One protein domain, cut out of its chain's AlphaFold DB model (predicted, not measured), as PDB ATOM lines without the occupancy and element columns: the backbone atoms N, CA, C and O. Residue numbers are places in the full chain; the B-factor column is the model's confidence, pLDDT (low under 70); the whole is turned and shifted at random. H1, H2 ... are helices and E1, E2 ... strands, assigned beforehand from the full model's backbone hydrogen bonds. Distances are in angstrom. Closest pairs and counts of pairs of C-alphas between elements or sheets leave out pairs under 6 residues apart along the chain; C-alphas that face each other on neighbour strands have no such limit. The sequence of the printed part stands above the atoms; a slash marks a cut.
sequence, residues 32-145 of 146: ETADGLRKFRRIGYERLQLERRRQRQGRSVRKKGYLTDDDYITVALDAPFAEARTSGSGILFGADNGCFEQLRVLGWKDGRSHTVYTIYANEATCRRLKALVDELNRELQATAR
ATOM      1  N   GLU A  32     175.453 241.286  80.014       67.00
ATOM      2  CA  GLU A  32     176.654 240.479  79.798       67.00
ATOM      3  C   GLU A  32     176.825 240.063  78.325       67.00
ATOM      4  O   GLU A  32     177.898 239.618  77.921       67.00
ATOM      5  N   THR A  33     175.796 240.232  77.487       71.81
ATOM      6  CA  THR A  33     175.859 239.925  76.051       71.81
ATOM      7  C   THR A  33     176.184 241.162  75.220       71.81
ATOM      8  O   THR A  33     175.735 242.271  75.513       71.81
ATOM      9  N   ALA A  34     176.886 240.972  74.096       72.00
ATOM     10  CA  ALA A  34     177.161 242.055  73.147       72.00
ATOM     11  C   ALA A  34     175.870 242.725  72.633       72.00
ATOM     12  O   ALA A  34     175.827 243.940  72.436       72.00
ATOM     13  N   ASP A  35     174.792 241.957  72.452       74.50
ATOM     14  CA  ASP A  35     173.481 242.488  72.072       74.50
ATOM     15  C   ASP A  35     172.817 243.301  73.178       74.50
ATOM     16  O   ASP A  35     172.230 244.351  72.895       74.50
ATOM     17  N   GLY A  36     172.921 242.854  74.430       74.31
ATOM     18  CA  GLY A  36     172.477 243.622  75.587       74.31
ATOM     19  C   GLY A  36     173.229 244.936  75.714       74.31
ATOM     20  O   GLY A  36     172.593 245.981  75.835       74.31
ATOM     21  N   LEU A  37     174.553 244.913  75.548       73.81
ATOM     22  CA  LEU A  37     175.390 246.111  75.572       73.81
ATOM     23  C   LEU A  37     175.029 247.095  74.445       73.81
ATOM     24  O   LEU A  37     174.917 248.302  74.669       73.81
ATOM     25  N   ARG A  38     174.780 246.591  73.227       76.38
ATOM     26  CA  ARG A  38     174.322 247.411  72.090       76.38
ATOM     27  C   ARG A  38     172.970 248.067  72.367       76.38
ATOM     28  O   ARG A  38     172.800 249.261  72.112       76.38
ATOM     29  N   LYS A  39     172.006 247.309  72.898       75.38
ATOM     30  CA  LYS A  39     170.684 247.835  73.280       75.38
ATOM     31  C   LYS A  39     170.802 248.865  74.400       75.38
ATOM     32  O   LYS A  39     170.179 249.916  74.300       75.38
ATOM     33  N   PHE A  40     171.629 248.588  75.406       78.12
ATOM     34  CA  PHE A  40     171.938 249.501  76.502       78.12
ATOM     35  C   PHE A  40     172.438 250.855  75.983       78.12
ATOM     36  O   PHE A  40     171.821 251.882  76.265       78.12
ATOM     37  N   ARG A  41     173.485 250.853  75.148       79.38
ATOM     38  CA  ARG A  41     174.054 252.080  74.566       79.38
ATOM     39  C   ARG A  41     173.023 252.872  73.758       79.38
ATOM     40  O   ARG A  41     172.995 254.094  73.833       79.38
ATOM     41  N   ARG A  42     172.117 252.191  73.047       82.06
ATOM     42  CA  ARG A  42     171.036 252.835  72.277       82.06
ATOM     43  C   ARG A  42     170.007 253.559  73.152       82.06
ATOM     44  O   ARG A  42     169.388 254.509  72.683       82.06
ATOM     45  N   ILE A  43     169.781 253.104  74.383       81.12
ATOM     46  CA  ILE A  43     168.804 253.735  75.282       81.12
ATOM     47  C   ILE A  43     169.311 255.101  75.761       81.12
ATOM     48  O   ILE A  43     168.489 255.993  75.983       81.12
ATOM     49  N   GLY A  44     170.632 255.281  75.859       82.44
ATOM     50  CA  GLY A  44     171.247 256.533  76.297       82.44
ATOM     51  C   GLY A  44     170.979 256.815  77.772       82.44
ATOM     52  O   GLY A  44     170.440 257.864  78.108       82.44
ATOM     53  N   TYR A  45     171.270 255.845  78.644       85.88
ATOM     54  CA  TYR A  45     171.248 256.075  80.089       85.88
ATOM     55  C   TYR A  45     172.368 257.039  80.490       85.88
ATOM     56  O   TYR A  45     173.463 256.972  79.947       85.88
ATOM     57  N   GLU A  46     172.105 257.902  81.465       88.25
ATOM     58  CA  GLU A  46     173.065 258.878  81.999       88.25
ATOM     59  C   GLU A  46     174.034 258.231  82.993       88.25
ATOM     60  O   GLU A  46     175.203 258.598  83.081       88.25
ATOM     61  N   ARG A  47     173.534 257.259  83.763       91.06
ATOM     62  CA  ARG A  47     174.315 256.472  84.721       91.06
ATOM     63  C   ARG A  47     173.643 255.139  85.023       91.06
ATOM     64  O   ARG A  47     172.429 254.983  84.884       91.06
ATOM     65  N   LEU A  48     174.436 254.204  85.515       89.25
ATOM     66  CA  LEU A  48     174.015 252.918  86.044       89.25
ATOM     67  C   LEU A  48     174.248 252.840  87.552       89.25
ATOM     68  O   LEU A  48     175.212 253.395  88.081       89.25
ATOM     69  N   GLN A  49     173.389 252.093  88.233       90.75
ATOM     70  CA  GLN A  49     173.504 251.769  89.646       90.75
ATOM     71  C   GLN A  49     173.292 250.269  89.835       90.75
ATOM     72  O   GLN A  49     172.288 249.711  89.393       90.75
ATOM     73  N   LEU A  50     174.236 249.620  90.511       90.06
ATOM     74  CA  LEU A  50     174.090 248.239  90.945       90.06
ATOM     75  C   LEU A  50     173.473 248.218  92.343       90.06
ATOM     76  O   LEU A  50     174.004 248.818  93.275       90.06
ATOM     77  N   GLU A  51     172.370 247.501  92.493       89.81
ATOM     78  CA  GLU A  51     171.726 247.249  93.774       89.81
ATOM     79  C   GLU A  51     171.784 245.767  94.099       89.81
ATOM     80  O   GLU A  51     171.492 244.916  93.259       89.81
ATOM     81  N   ARG A  52     172.103 245.449  95.349       86.44
ATOM     82  CA  ARG A  52     171.925 244.105  95.883       86.44
ATOM     83  C   ARG A  52     170.695 244.078  96.760       86.44
ATOM     84  O   ARG A  52     170.457 244.986  97.551       86.44
ATOM     85  N   ARG A  53     169.906 243.025  96.608       83.69
ATOM     86  CA  ARG A  53     168.615 242.867  97.259       83.69
ATOM     87  C   ARG A  53     168.544 241.502  97.911       83.69
ATOM     88  O   ARG A  53     168.929 240.514  97.300       83.69
ATOM     89  N   ARG A  54     168.054 241.436  99.143       79.06
ATOM     90  CA  ARG A  54     167.843 240.193  99.891       79.06
ATOM     91  C   ARG A  54     166.366 240.051 100.194       79.06
ATOM     92  O   ARG A  54     165.743 241.009 100.642       79.06
ATOM     93  N   GLN A  55     165.808 238.872  99.961       75.12
ATOM     94  CA  GLN A  55     164.436 238.590 100.363       75.12
ATOM     95  C   GLN A  55     164.277 238.736 101.886       75.12
ATOM     96  O   GLN A  55     165.125 238.284 102.658       75.12
ATOM     97  N   ARG A  56     163.189 239.368 102.332       70.81
ATOM     98  CA  ARG A  56     162.869 239.517 103.758       70.81
ATOM     99  C   ARG A  56     162.642 238.146 104.402       70.81
ATOM    100  O   ARG A  56     161.778 237.388 103.963       70.81
ATOM    101  N   GLN A  57     163.367 237.855 105.485       58.59
ATOM    102  CA  GLN A  57     163.132 236.658 106.296       58.59
ATOM    103  C   GLN A  57     161.727 236.708 106.923       58.59
ATOM    104  O   GLN A  57     161.295 237.749 107.413       58.59
ATOM    105  N   GLY A  58     160.999 235.588 106.894       50.38
ATOM    106  CA  GLY A  58     159.674 235.452 107.521       50.38
ATOM    107  C   GLY A  58     158.472 235.558 106.574       50.38
ATOM    108  O   GLY A  58     157.402 235.044 106.907       50.38
ATOM    109  N   ARG A  59     158.628 236.095 105.354       47.72
ATOM    110  CA  ARG A  59     157.660 235.840 104.273       47.72
ATOM    111  C   ARG A  59     157.952 234.463 103.688       47.72
ATOM    112  O   ARG A  59     158.593 234.321 102.651       47.72
ATOM    113  N   SER A  60     157.481 233.429 104.388       47.69
ATOM    114  CA  SER A  60     157.222 232.148 103.733       47.69
ATOM    115  C   SER A  60     156.396 232.448 102.485       47.69
ATOM    116  O   SER A  60     155.454 233.240 102.557       47.69
ATOM    117  N   VAL A  61     156.790 231.877 101.346       48.69
ATOM    118  CA  VAL A  61     156.115 231.997 100.046       48.69
ATOM    119  C   VAL A  61     154.731 231.346 100.170       48.69
ATOM    120  O   VAL A  61     154.467 230.252  99.678       48.69
ATOM    121  N   ARG A  62     153.832 231.963 100.940       43.34
ATOM    122  CA  ARG A  62     152.465 231.504 101.113       43.34
ATOM    123  C   ARG A  62     151.745 231.866  99.828       43.34
ATOM    124  O   ARG A  62     151.322 232.998  99.644       43.34
ATOM    125  N   LYS A  63     151.588 230.827  99.004       42.31
ATOM    126  CA  LYS A  63     150.784 230.741  97.780       42.31
ATOM    127  C   LYS A  63     151.386 231.457  96.578       42.31
ATOM    128  O   LYS A  63     151.222 232.657  96.468       42.31
ATOM    129  N   LYS A  64     151.954 230.679  95.640       42.50
ATOM    130  CA  LYS A  64     151.806 230.813  94.166       42.50
ATOM    131  C   LYS A  64     151.790 232.243  93.568       42.50
ATOM    132  O   LYS A  64     151.170 232.466  92.534       42.50
ATOM    133  N   GLY A  65     152.444 233.203  94.205       44.47
ATOM    134  CA  GLY A  65     152.465 234.608  93.829       44.47
ATOM    135  C   GLY A  65     153.872 234.974  93.406       44.47
ATOM    136  O   GLY A  65     154.841 234.569  94.046       44.47
ATOM    137  N   TYR A  66     153.979 235.695  92.296       53.59
ATOM    138  CA  TYR A  66     155.233 236.268  91.832       53.59
ATOM    139  C   TYR A  66     155.849 237.130  92.946       53.59
ATOM    140  O   TYR A  66     155.137 237.910  93.575       53.59
ATOM    141  N   LEU A  67     157.153 236.970  93.201       59.75
ATOM    142  CA  LEU A  67     157.885 237.827  94.137       59.75
ATOM    143  C   LEU A  67     157.834 239.273  93.633       59.75
ATOM    144  O   LEU A  67     158.060 239.532  92.450       59.75
ATOM    145  N   THR A  68     157.523 240.197  94.534       65.81
ATOM    146  CA  THR A  68     157.380 241.630  94.253       65.81
ATOM    147  C   THR A  68     158.533 242.422  94.856       65.81
ATOM    148  O   THR A  68     159.260 241.923  95.713       65.81
ATOM    149  N   ASP A  69     158.703 243.682  94.444       68.88
ATOM    150  CA  ASP A  69     159.763 244.543  94.981       68.88
ATOM    151  C   ASP A  69     159.669 244.720  96.517       68.88
ATOM    152  O   ASP A  69     160.705 244.850  97.173       68.88
ATOM    153  N   ASP A  70     158.472 244.620  97.103       73.81
ATOM    154  CA  ASP A  70     158.239 244.727  98.553       73.81
ATOM    155  C   ASP A  70     158.741 243.514  99.352       73.81
ATOM    156  O   ASP A  70     158.927 243.588 100.573       73.81
ATOM    157  N   ASP A  71     158.973 242.386  98.676       73.44
ATOM    158  CA  ASP A  71     159.504 241.168  99.290       73.44
ATOM    159  C   ASP A  71     161.012 241.252  99.553       73.44
ATOM    160  O   ASP A  71     161.569 240.387 100.234       73.44
ATOM    161  N   TYR A  72     161.676 242.306  99.069       77.44
ATOM    162  CA  TYR A  72     163.119 242.480  99.165       77.44
ATOM    163  C   TYR A  72     163.516 243.707  99.992       77.44
ATOM    164  O   TYR A  72     162.826 244.723 100.042       77.44
ATOM    165  N   ILE A  73     164.682 243.620 100.621       83.50
ATOM    166  CA  ILE A  73     165.413 244.744 101.212       83.50
ATOM    167  C   ILE A  73     166.693 244.987 100.427       83.50
ATOM    168  O   ILE A  73     167.312 244.039  99.945       83.50
ATOM    169  N   THR A  74     167.108 246.245 100.312       87.06
ATOM    170  CA  THR A  74     168.414 246.590  99.742       87.06
ATOM    171  C   THR A  74     169.512 246.268 100.751       87.06
ATOM    172  O   THR A  74     169.376 246.538 101.943       87.06
ATOM    173  N   VAL A  75     170.596 245.671 100.272       84.44
ATOM    174  CA  VAL A  75     171.763 245.267 101.057       84.44
ATOM    175  C   VAL A  75     173.001 245.905 100.441       84.44
ATOM    176  O   VAL A  75     173.080 246.072  99.224       84.44
ATOM    177  N   ALA A  76     173.974 246.257 101.277       84.50
ATOM    178  CA  ALA A  76     175.245 246.779 100.800       84.50
ATOM    179  C   ALA A  76     175.970 245.746  99.910       84.50
ATOM    180  O   ALA A  76     175.905 244.533 100.142       84.50
ATOM    181  N   LEU A  77     176.634 246.217  98.851       82.12
ATOM    182  CA  LEU A  77     177.298 245.345  97.872       82.12
ATOM    183  C   LEU A  77     178.476 244.565  98.472       82.12
ATOM    184  O   LEU A  77     178.779 243.470  98.007       82.12
ATOM    185  N   ASP A  78     179.111 245.129  99.494       79.75
ATOM    186  CA  ASP A  78     180.254 244.608 100.245       79.75
ATOM    187  C   ASP A  78     179.859 243.760 101.463       79.75
ATOM    188  O   ASP A  78     180.712 243.091 102.045       79.75
ATOM    189  N   ALA A  79     178.580 243.746 101.847       75.81
ATOM    190  CA  ALA A  79     178.118 242.896 102.938       75.81
ATOM    191  C   ALA A  79     178.365 241.403 102.617       75.81
ATOM    192  O   ALA A  79     178.335 241.002 101.450       75.81
ATOM    193  N   PRO A  80     178.534 240.528 103.616       69.81
ATOM    194  CA  PRO A  80     178.642 239.094 103.365       69.81
ATOM    195  C   PRO A  80     177.364 238.542 102.713       69.81
ATOM    196  O   PRO A  80     176.243 238.977 103.017       69.81
ATOM    197  N   PHE A  81     177.524 237.598 101.782       69.00
ATOM    198  CA  PHE A  81     176.413 236.827 101.210       69.00
ATOM    199  C   PHE A  81     175.765 235.965 102.285       69.00
ATOM    200  O   PHE A  81     176.458 235.390 103.119       69.00
ATOM    201  N   ALA A  82     174.429 235.924 102.303       62.19
ATOM    202  CA  ALA A  82     173.726 235.009 103.186       62.19
ATOM    203  C   ALA A  82     174.148 233.575 102.836       62.19
ATOM    204  O   ALA A  82     174.013 233.148 101.689       62.19
ATOM    205  N   GLU A  83     174.689 232.857 103.819       51.09
ATOM    206  CA  GLU A  83     175.109 231.475 103.630       51.09
ATOM    207  C   GLU A  83     173.922 230.591 103.284       51.09
ATOM    208  O   GLU A  83     172.844 230.671 103.889       51.09
ATOM    209  N   ALA A  84     174.153 229.701 102.323       48.88
ATOM    210  CA  ALA A  84     173.157 228.739 101.951       48.88
ATOM    211  C   ALA A  84     173.150 227.533 102.926       48.88
ATOM    212  O   ALA A  84     173.891 226.580 102.712       48.88
ATOM    213  N   ARG A  85     172.362 227.554 104.016       40.62
ATOM    214  CA  ARG A  85     172.180 226.397 104.938       40.62
ATOM    215  C   ARG A  85     171.414 225.198 104.348       40.62
ATOM    216  O   ARG A  85     170.275 224.953 104.733       40.62
ATOM    217  N   THR A  86     172.038 224.433 103.462       38.50
ATOM    218  CA  THR A  86     171.442 223.239 102.842       38.50
ATOM    219  C   THR A  86     170.801 222.286 103.863       38.50
ATOM    220  O   THR A  86     171.486 221.557 104.579       38.50
ATOM    221  N   SER A  87     169.470 222.225 103.899       35.84
ATOM    222  CA  SER A  87     168.741 221.139 104.555       35.84
ATOM    223  C   SER A  87     168.221 220.153 103.507       35.84
ATOM    224  O   SER A  87     167.256 220.453 102.825       35.84
ATOM    225  N   GLY A  88     168.856 218.981 103.404       33.25
ATOM    226  CA  GLY A  88     168.222 217.715 102.998       33.25
ATOM    227  C   GLY A  88     167.549 217.619 101.617       33.25
ATOM    228  O   GLY A  88     166.383 217.943 101.463       33.25
ATOM    229  N   SER A  89     168.254 216.978 100.674       34.59
ATOM    230  CA  SER A  89     167.712 216.255  99.504       34.59
ATOM    231  C   SER A  89     166.759 217.015  98.565       34.59
ATOM    232  O   SER A  89     165.542 216.856  98.616       34.59
ATOM    233  N   GLY A  90     167.338 217.718  97.594       31.84
ATOM    234  CA  GLY A  90     166.634 218.177  96.399       31.84
ATOM    235  C   GLY A  90     167.486 219.169  95.627       31.84
ATOM    236  O   GLY A  90     167.674 220.298  96.064       31.84
ATOM    237  N   ILE A  91     168.027 218.766  94.474       36.50
ATOM    238  CA  ILE A  91     168.632 219.715  93.534       36.50
ATOM    239  C   ILE A  91     167.482 220.515  92.913       36.50
ATOM    240  O   ILE A  91     166.924 220.155  91.881       36.50
ATOM    241  N   LEU A  92     167.117 221.599  93.585       35.16
ATOM    242  CA  LEU A  92     166.424 222.743  93.021       35.16
ATOM    243  C   LEU A  92     167.406 223.906  93.138       35.16
ATOM    244  O   LEU A  92     167.894 224.216  94.225       35.16
ATOM    245  N   PHE A  93     167.745 224.531  92.012       35.12
ATOM    246  CA  PHE A  93     168.483 225.792  92.004       35.12
ATOM    247  C   PHE A  93     167.651 226.839  92.764       35.12
ATOM    248  O   PHE A  93     166.720 227.427  92.221       35.12
ATOM    249  N   GLY A  94     167.949 226.988  94.056       32.94
ATOM    250  CA  GLY A  94     167.122 227.698  95.031       32.94
ATOM    251  C   GLY A  94     167.101 226.961  96.369       32.94
ATOM    252  O   GLY A  94     166.034 226.624  96.863       32.94
ATOM    253  N   ALA A  95     168.274 226.639  96.918       33.28
ATOM    254  CA  ALA A  95     168.381 225.797  98.106       33.28
ATOM    255  C   ALA A  95     167.856 226.518  99.366       33.28
ATOM    256  O   ALA A  95     168.424 227.521  99.788       33.28
ATOM    257  N   ASP A  96     166.718 226.053  99.884       34.66
ATOM    258  CA  ASP A  96     166.358 225.676 101.270       34.66
ATOM    259  C   ASP A  96     166.856 226.460 102.497       34.66
ATOM    260  O   ASP A  96     166.802 225.976 103.625       34.66
ATOM    261  N   ASN A  97     167.230 227.728 102.329       39.50
ATOM    262  CA  ASN A  97     167.668 228.583 103.449       39.50
ATOM    263  C   ASN A  97     167.039 229.971 103.381       39.50
ATOM    264  O   ASN A  97     167.620 230.968 103.803       39.50
ATOM    265  N   GLY A  98     165.826 230.030 102.829       44.56
ATOM    266  CA  GLY A  98     164.876 231.131 102.994       44.56
ATOM    267  C   GLY A  98     165.323 232.526 102.539       44.56
ATOM    268  O   GLY A  98     164.571 233.473 102.747       44.56
ATOM    269  N   CYS A  99     166.504 232.686 101.938       50.25
ATOM    270  CA  CYS A  99     167.048 233.977 101.527       50.25
ATOM    271  C   CYS A  99     167.490 233.921 100.063       50.25
ATOM    272  O   CYS A  99     168.593 233.476  99.755       50.25
ATOM    273  N   PHE A 100     166.642 234.412  99.160       67.69
ATOM    274  CA  PHE A 100     167.025 234.661  97.775       67.69
ATOM    275  C   PHE A 100     167.631 236.063  97.675       67.69
ATOM    276  O   PHE A 100     166.933 237.069  97.835       67.69
ATOM    277  N   GLU A 101     168.941 236.140  97.453       73.12
ATOM    278  CA  GLU A 101     169.598 237.398  97.109       73.12
ATOM    279  C   GLU A 101     169.658 237.594  95.593       73.12
ATOM    280  O   GLU A 101     169.849 236.644  94.831       73.12
ATOM    281  N   GLN A 102     169.489 238.835  95.147       78.06
ATOM    282  CA  GLN A 102     169.494 239.234  93.744       78.06
ATOM    283  C   GLN A 102     170.312 240.509  93.543       78.06
ATOM    284  O   GLN A 102     170.372 241.375  94.413       78.06
ATOM    285  N   LEU A 103     170.939 240.621  92.377       78.81
ATOM    286  CA  LEU A 103     171.553 241.841  91.878       78.81
ATOM    287  C   LEU A 103     170.609 242.459  90.861       78.81
ATOM    288  O   LEU A 103     170.132 241.768  89.964       78.81
ATOM    289  N   ARG A 104     170.355 243.756  90.995       84.19
ATOM    290  CA  ARG A 104     169.531 244.555  90.094       84.19
ATOM    291  C   ARG A 104     170.391 245.675  89.531       84.19
ATOM    292  O   ARG A 104     171.000 246.426  90.285       84.19
ATOM    293  N   VAL A 105     170.433 245.797  88.211       85.44
ATOM    294  CA  VAL A 105     171.053 246.945  87.546       85.44
ATOM    295  C   VAL A 105     169.958 247.936  87.207       85.44
ATOM    296  O   VAL A 105     169.007 247.608  86.491       85.44
ATOM    297  N   LEU A 106     170.097 249.142  87.738       87.31
ATOM    298  CA  LEU A 106     169.227 250.272  87.469       87.31
ATOM    299  C   LEU A 106     169.919 251.237  86.511       87.31
ATOM    300  O   LEU A 106     171.034 251.679  86.773       87.31
ATOM    301  N   GLY A 107     169.246 251.586  85.422       87.56
ATOM    302  CA  GLY A 107     169.665 252.638  84.505       87.56
ATOM    303  C   GLY A 107     168.890 253.914  84.782       87.56
ATOM    304  O   GLY A 107     167.666 253.880  84.898       87.56
ATOM    305  N   TRP A 108     169.601 255.027  84.895       88.06
ATOM    306  CA  TRP A 108     169.030 256.349  85.117       88.06
ATOM    307  C   TRP A 108     168.954 257.120  83.810       88.06
ATOM    308  O   TRP A 108     169.926 257.156  83.055       88.06
ATOM    309  N   LYS A 109     167.799 257.719  83.545       86.06
ATOM    310  CA  LYS A 109     167.560 258.562  82.379       86.06
ATOM    311  C   LYS A 109     166.441 259.548  82.689       86.06
ATOM    312  O   LYS A 109     165.446 259.148  83.297       86.06
ATOM    313  N   ASP A 110     166.591 260.806  82.288       87.56
ATOM    314  CA  ASP A 110     165.570 261.847  82.458       87.56
ATOM    315  C   ASP A 110     165.121 261.984  83.932       87.56
ATOM    316  O   ASP A 110     163.940 262.141  84.252       87.56
ATOM    317  N   GLY A 111     166.071 261.832  84.865       85.38
ATOM    318  CA  GLY A 111     165.820 261.878  86.311       85.38
ATOM    319  C   GLY A 111     165.076 260.670  86.902       85.38
ATOM    320  O   GLY A 111     164.733 260.693  88.084       85.38
ATOM    321  N   ARG A 112     164.825 259.605  86.127       84.94
ATOM    322  CA  ARG A 112     164.125 258.388  86.577       84.94
ATOM    323  C   ARG A 112     165.004 257.148  86.459       84.94
ATOM    324  O   ARG A 112     165.833 257.050  85.558       84.94
ATOM    325  N   SER A 113     164.810 256.187  87.361       83.12
ATOM    326  CA  SER A 113     165.492 254.893  87.322       83.12
ATOM    327  C   SER A 113     164.609 253.805  86.702       83.12
ATOM    328  O   SER A 113     163.396 253.753  86.905       83.12
ATOM    329  N   HIS A 114     165.235 252.914  85.938       82.19
ATOM    330  CA  HIS A 114     164.596 251.783  85.273       82.19
ATOM    331  C   HIS A 114     165.386 250.508  85.534       82.19
ATOM    332  O   HIS A 114     166.613 250.522  85.527       82.19
ATOM    333  N   THR A 115     164.694 249.385  85.720       82.06
ATOM    334  CA  THR A 115     165.377 248.089  85.831       82.06
ATOM    335  C   THR A 115     165.852 247.639  84.470       82.06
ATOM    336  O   THR A 115     165.043 247.432  83.573       82.06
ATOM    337  N   VAL A 116     167.161 247.479  84.344       76.44
ATOM    338  CA  VAL A 116     167.810 246.997  83.126       76.44
ATOM    339  C   VAL A 116     168.019 245.492  83.215       76.44
ATOM    340  O   VAL A 116     167.773 244.763  82.262       76.44
ATOM    341  N   TYR A 117     168.446 245.009  84.381       73.06
ATOM    342  CA  TYR A 117     168.841 243.618  84.549       73.06
ATOM    343  C   TYR A 117     168.599 243.143  85.980       73.06
ATOM    344  O   TYR A 117     168.686 243.929  86.927       73.06
ATOM    345  N   THR A 118     168.264 241.867  86.154       76.50
ATOM    346  CA  THR A 118     168.146 241.237  87.474       76.50
ATOM    347  C   THR A 118     168.613 239.793  87.393       76.50
ATOM    348  O   THR A 118     168.143 239.046  86.539       76.50
ATOM    349  N   ILE A 119     169.515 239.405  88.290       73.06
ATOM    350  CA  ILE A 119     170.081 238.056  88.371       73.06
ATOM    351  C   ILE A 119     170.207 237.633  89.835       73.06
ATOM    352  O   ILE A 119     170.262 238.476  90.729       73.06
ATOM    353  N   TYR A 120     170.267 236.330  90.100       72.56
ATOM    354  CA  TYR A 120     170.618 235.829  91.426       72.56
ATOM    355  C   TYR A 120     172.016 236.283  91.838       72.56
ATOM    356  O   TYR A 120     172.953 236.277  91.039       72.56
ATOM    357  N   ALA A 121     172.145 236.686  93.097       67.50
ATOM    358  CA  ALA A 121     173.384 237.221  93.620       67.50
ATOM    359  C   ALA A 121     174.231 236.110  94.243       67.50
ATOM    360  O   ALA A 121     173.838 235.482  95.223       67.50
ATOM    361  N   ASN A 122     175.429 235.929  93.710       69.81
ATOM    362  CA  ASN A 122     176.553 235.345  94.421       69.81
ATOM    363  C   ASN A 122     177.757 236.297  94.356       69.81
ATOM    364  O   ASN A 122     177.731 237.337  93.686       69.81
ATOM    365  N   GLU A 123     178.825 235.943  95.059       68.81
ATOM    366  CA  GLU A 123     180.018 236.779  95.140       68.81
ATOM    367  C   GLU A 123     180.673 237.014  93.769       68.81
ATOM    368  O   GLU A 123     181.044 238.142  93.436       68.81
ATOM    369  N   ALA A 124     180.763 235.970  92.942       67.81
ATOM    370  CA  ALA A 124     181.370 236.049  91.619       67.81
ATOM    371  C   ALA A 124     180.547 236.926  90.660       67.81
ATOM    372  O   ALA A 124     181.112 237.771  89.962       67.81
ATOM    373  N   THR A 125     179.219 236.780  90.652       68.00
ATOM    374  CA  THR A 125     178.312 237.611  89.844       68.00
ATOM    375  C   THR A 125     178.310 239.058  90.328       68.00
ATOM    376  O   THR A 125     178.272 239.966  89.507       68.00
ATOM    377  N   CYS A 126     178.417 239.297  91.641       71.88
ATOM    378  CA  CYS A 126     178.502 240.648  92.201       71.88
ATOM    379  C   CYS A 126     179.777 241.357  91.756       71.88
ATOM    380  O   CYS A 126     179.707 242.465  91.227       71.88
ATOM    381  N   ARG A 127     180.934 240.698  91.892       77.75
ATOM    382  CA  ARG A 127     182.217 241.251  91.438       77.75
ATOM    383  C   ARG A 127     182.202 241.564  89.943       77.75
ATOM    384  O   ARG A 127     182.605 242.655  89.549       77.75
ATOM    385  N   ARG A 128     181.700 240.633  89.129       79.88
ATOM    386  CA  ARG A 128     181.617 240.786  87.671       79.88
ATOM    387  C   ARG A 128     180.692 241.929  87.258       79.88
ATOM    388  O   ARG A 128     181.119 242.814  86.526       79.88
ATOM    389  N   LEU A 129     179.455 241.940  87.757       79.75
ATOM    390  CA  LEU A 129     178.485 242.981  87.418       79.75
ATOM    391  C   LEU A 129     178.901 244.352  87.935       79.75
ATOM    392  O   LEU A 129     178.668 245.343  87.253       79.75
ATOM    393  N   LYS A 130     179.544 244.425  89.104       87.69
ATOM    394  CA  LYS A 130     180.095 245.682  89.612       87.69
ATOM    395  C   LYS A 130     181.152 246.237  88.663       87.69
ATOM    396  O   LYS A 130     181.045 247.391  88.268       87.69
ATOM    397  N   ALA A 131     182.111 245.409  88.245       87.62
ATOM    398  CA  ALA A 131     183.140 245.825  87.296       87.62
ATOM    399  C   ALA A 131     182.534 246.314  85.969       87.62
ATOM    400  O   ALA A 131     182.922 247.374  85.483       87.62
ATOM    401  N   LEU A 132     181.541 245.594  85.438       85.75
ATOM    402  CA  LEU A 132     180.836 245.972  84.210       85.75
ATOM    403  C   LEU A 132     180.074 247.300  84.358       85.75
ATOM    404  O   LEU A 132     180.148 248.164  83.489       85.75
ATOM    405  N   VAL A 133     179.351 247.491  85.466       88.31
ATOM    406  CA  VAL A 133     178.634 248.743  85.758       88.31
ATOM    407  C   VAL A 133     179.610 249.913  85.908       88.31
ATOM    408  O   VAL A 133     179.345 250.997  85.387       88.31
ATOM    409  N   ASP A 134     180.748 249.701  86.569       91.69
ATOM    410  CA  ASP A 134     181.791 250.715  86.743       91.69
ATOM    411  C   ASP A 134     182.465 251.087  85.412       91.69
ATOM    412  O   ASP A 134     182.814 252.248  85.201       91.69
ATOM    413  N   GLU A 135     182.659 250.122  84.512       90.25
ATOM    414  CA  GLU A 135     183.179 250.345  83.159       90.25
ATOM    415  C   GLU A 135     182.195 251.152  82.308       90.25
ATOM    416  O   GLU A 135     182.552 252.207  81.782       90.25
ATOM    417  N   LEU A 136     180.930 250.729  82.250       87.94
ATOM    418  CA  LEU A 136     179.893 251.430  81.492       87.94
ATOM    419  C   LEU A 136     179.673 252.858  82.008       87.94
ATOM    420  O   LEU A 136     179.516 253.783  81.217       87.94
ATOM    421  N   ASN A 137     179.724 253.078  83.324       91.00
ATOM    422  CA  ASN A 137     179.646 254.425  83.892       91.00
ATOM    423  C   ASN A 137     180.823 255.317  83.471       91.00
ATOM    424  O   ASN A 137     180.623 256.510  83.234       91.00
ATOM    425  N   ARG A 138     182.037 254.766  83.344       92.06
ATOM    426  CA  ARG A 138     183.190 255.513  82.817       92.06
ATOM    427  C   ARG A 138     182.989 255.896  81.351       92.06
ATOM    428  O   ARG A 138     183.264 257.040  80.998       92.06
ATOM    429  N   GLU A 139     182.472 254.987  80.522       88.12
ATOM    430  CA  GLU A 139     182.141 255.280  79.115       88.12
ATOM    431  C   GLU A 139     181.102 256.408  78.994       88.12
ATOM    432  O   GLU A 139     181.271 257.342  78.205       88.12
ATOM    433  N   LEU A 140     180.041 256.356  79.807       86.31
ATOM    434  CA  LEU A 140     178.990 257.377  79.819       86.31
ATOM    435  C   LEU A 140     179.532 258.753  80.225       86.31
ATOM    436  O   LEU A 140     179.225 259.754  79.580       86.31
ATOM    437  N   GLN A 141     180.390 258.807  81.246       86.88
ATOM    438  CA  GLN A 141     181.032 260.055  81.673       86.88
ATOM    439  C   GLN A 141     181.997 260.619  80.626       86.88
ATOM    440  O   GLN A 141     182.087 261.837  80.488       86.88
ATOM    441  N   ALA A 142     182.719 259.760  79.901       85.31
ATOM    442  CA  ALA A 142     183.593 260.190  78.813       85.31
ATOM    443  C   ALA A 142     182.785 260.810  77.662       85.31
ATOM    444  O   ALA A 142     183.147 261.874  77.172       85.31
ATOM    445  N   THR A 143     181.654 260.193  77.304       79.50
ATOM    446  CA  THR A 143     180.748 260.676  76.246       79.50
ATOM    447  C   THR A 143     180.065 261.996  76.619       79.50
ATOM    448  O   THR A 143     179.847 262.843  75.766       79.50
ATOM    449  N   ALA A 144     179.744 262.210  77.898       74.00
ATOM    450  CA  ALA A 144     179.142 263.464  78.359       74.00
ATOM    451  C   ALA A 144     180.116 264.663  78.357       74.00
ATOM    452  O   ALA A 144     179.679 265.801  78.512       74.00
ATOM    453  N   ARG A 145     181.429 264.414  78.249       69.31
ATOM    454  CA  ARG A 145     182.482 265.447  78.254       69.31
ATOM    455  C   ARG A 145     183.017 265.795  76.862       69.31
ATOM    456  O   ARG A 145     183.762 266.766  76.762       69.31
TER     457      ARG A 145
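This is residues 32 to 145 of the 146 residues of an uncharacterized protein of Treponema sp (UniProt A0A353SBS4). A strongly twisted sheet of four strands has one long helix, H2, running along one face, while a short helix, H1, only grazes the sheet; the long loop of residues 76 to 100 reaches far out and adds to the length. The 114 printed residues hold two named helices and four named strands, in the order H1 E1 E2 E3 E4 H2. The antiparallel sheet has the order E2 - E1 - E3 - E4, and the class is mixed, helices and strands. The whole is only just loose, close to compact, with a radius of gyration of the C-alphas of 16.3 A and spans of 54 by 26 by 26 A.

H1, residues 34 to 43, only grazes the sheet. E1, residues 47 to 55, forms a hairpin with E2, residues 72 to 75; N 73 and O 54 are 2.8 A apart, within hydrogen-bond range. E3, residues 101 to 109, is the other neighbour of E1, with N 104 and O 51 at 2.8 A. E4, residues 112 to 120, forms a hairpin with E3, with N 105 and O 117 at 2.9 A, and bends by 50 degrees at residue 116. H2, residues 123 to 143, is on the sheet over E1 and E3, two layers, a helix on one face of a sheet. Its height over the sheet is 9.3 A, and it runs along the strands, at 4 degrees to E1 on the local plane. The closest C-alphas of E1 and H2 are those of Arg 47 and Asn 137, 5.8 A apart. H1 and H2 are near each other. In both helices every O i to N i+4 pair is within hydrogen-bond range.

H1 begins at C-alpha 34, (177.161, 242.055, 73.147). E1 measures 25.7 A, E3 25.9 A, E4 24.0 A and H2 30.5 A, ending at C-alpha 143, (180.748, 260.676, 76.246).

The C-alphas of Gly 88 and Arg 145 are the two farthest apart, 55.6 A. The printed part has no cut; the links E1 to E2 and E2 to E3 are long. Mean pLDDT of the printed part is 70.7, and 41 residues are under 70, among them 57 to 69 and 80 to 100.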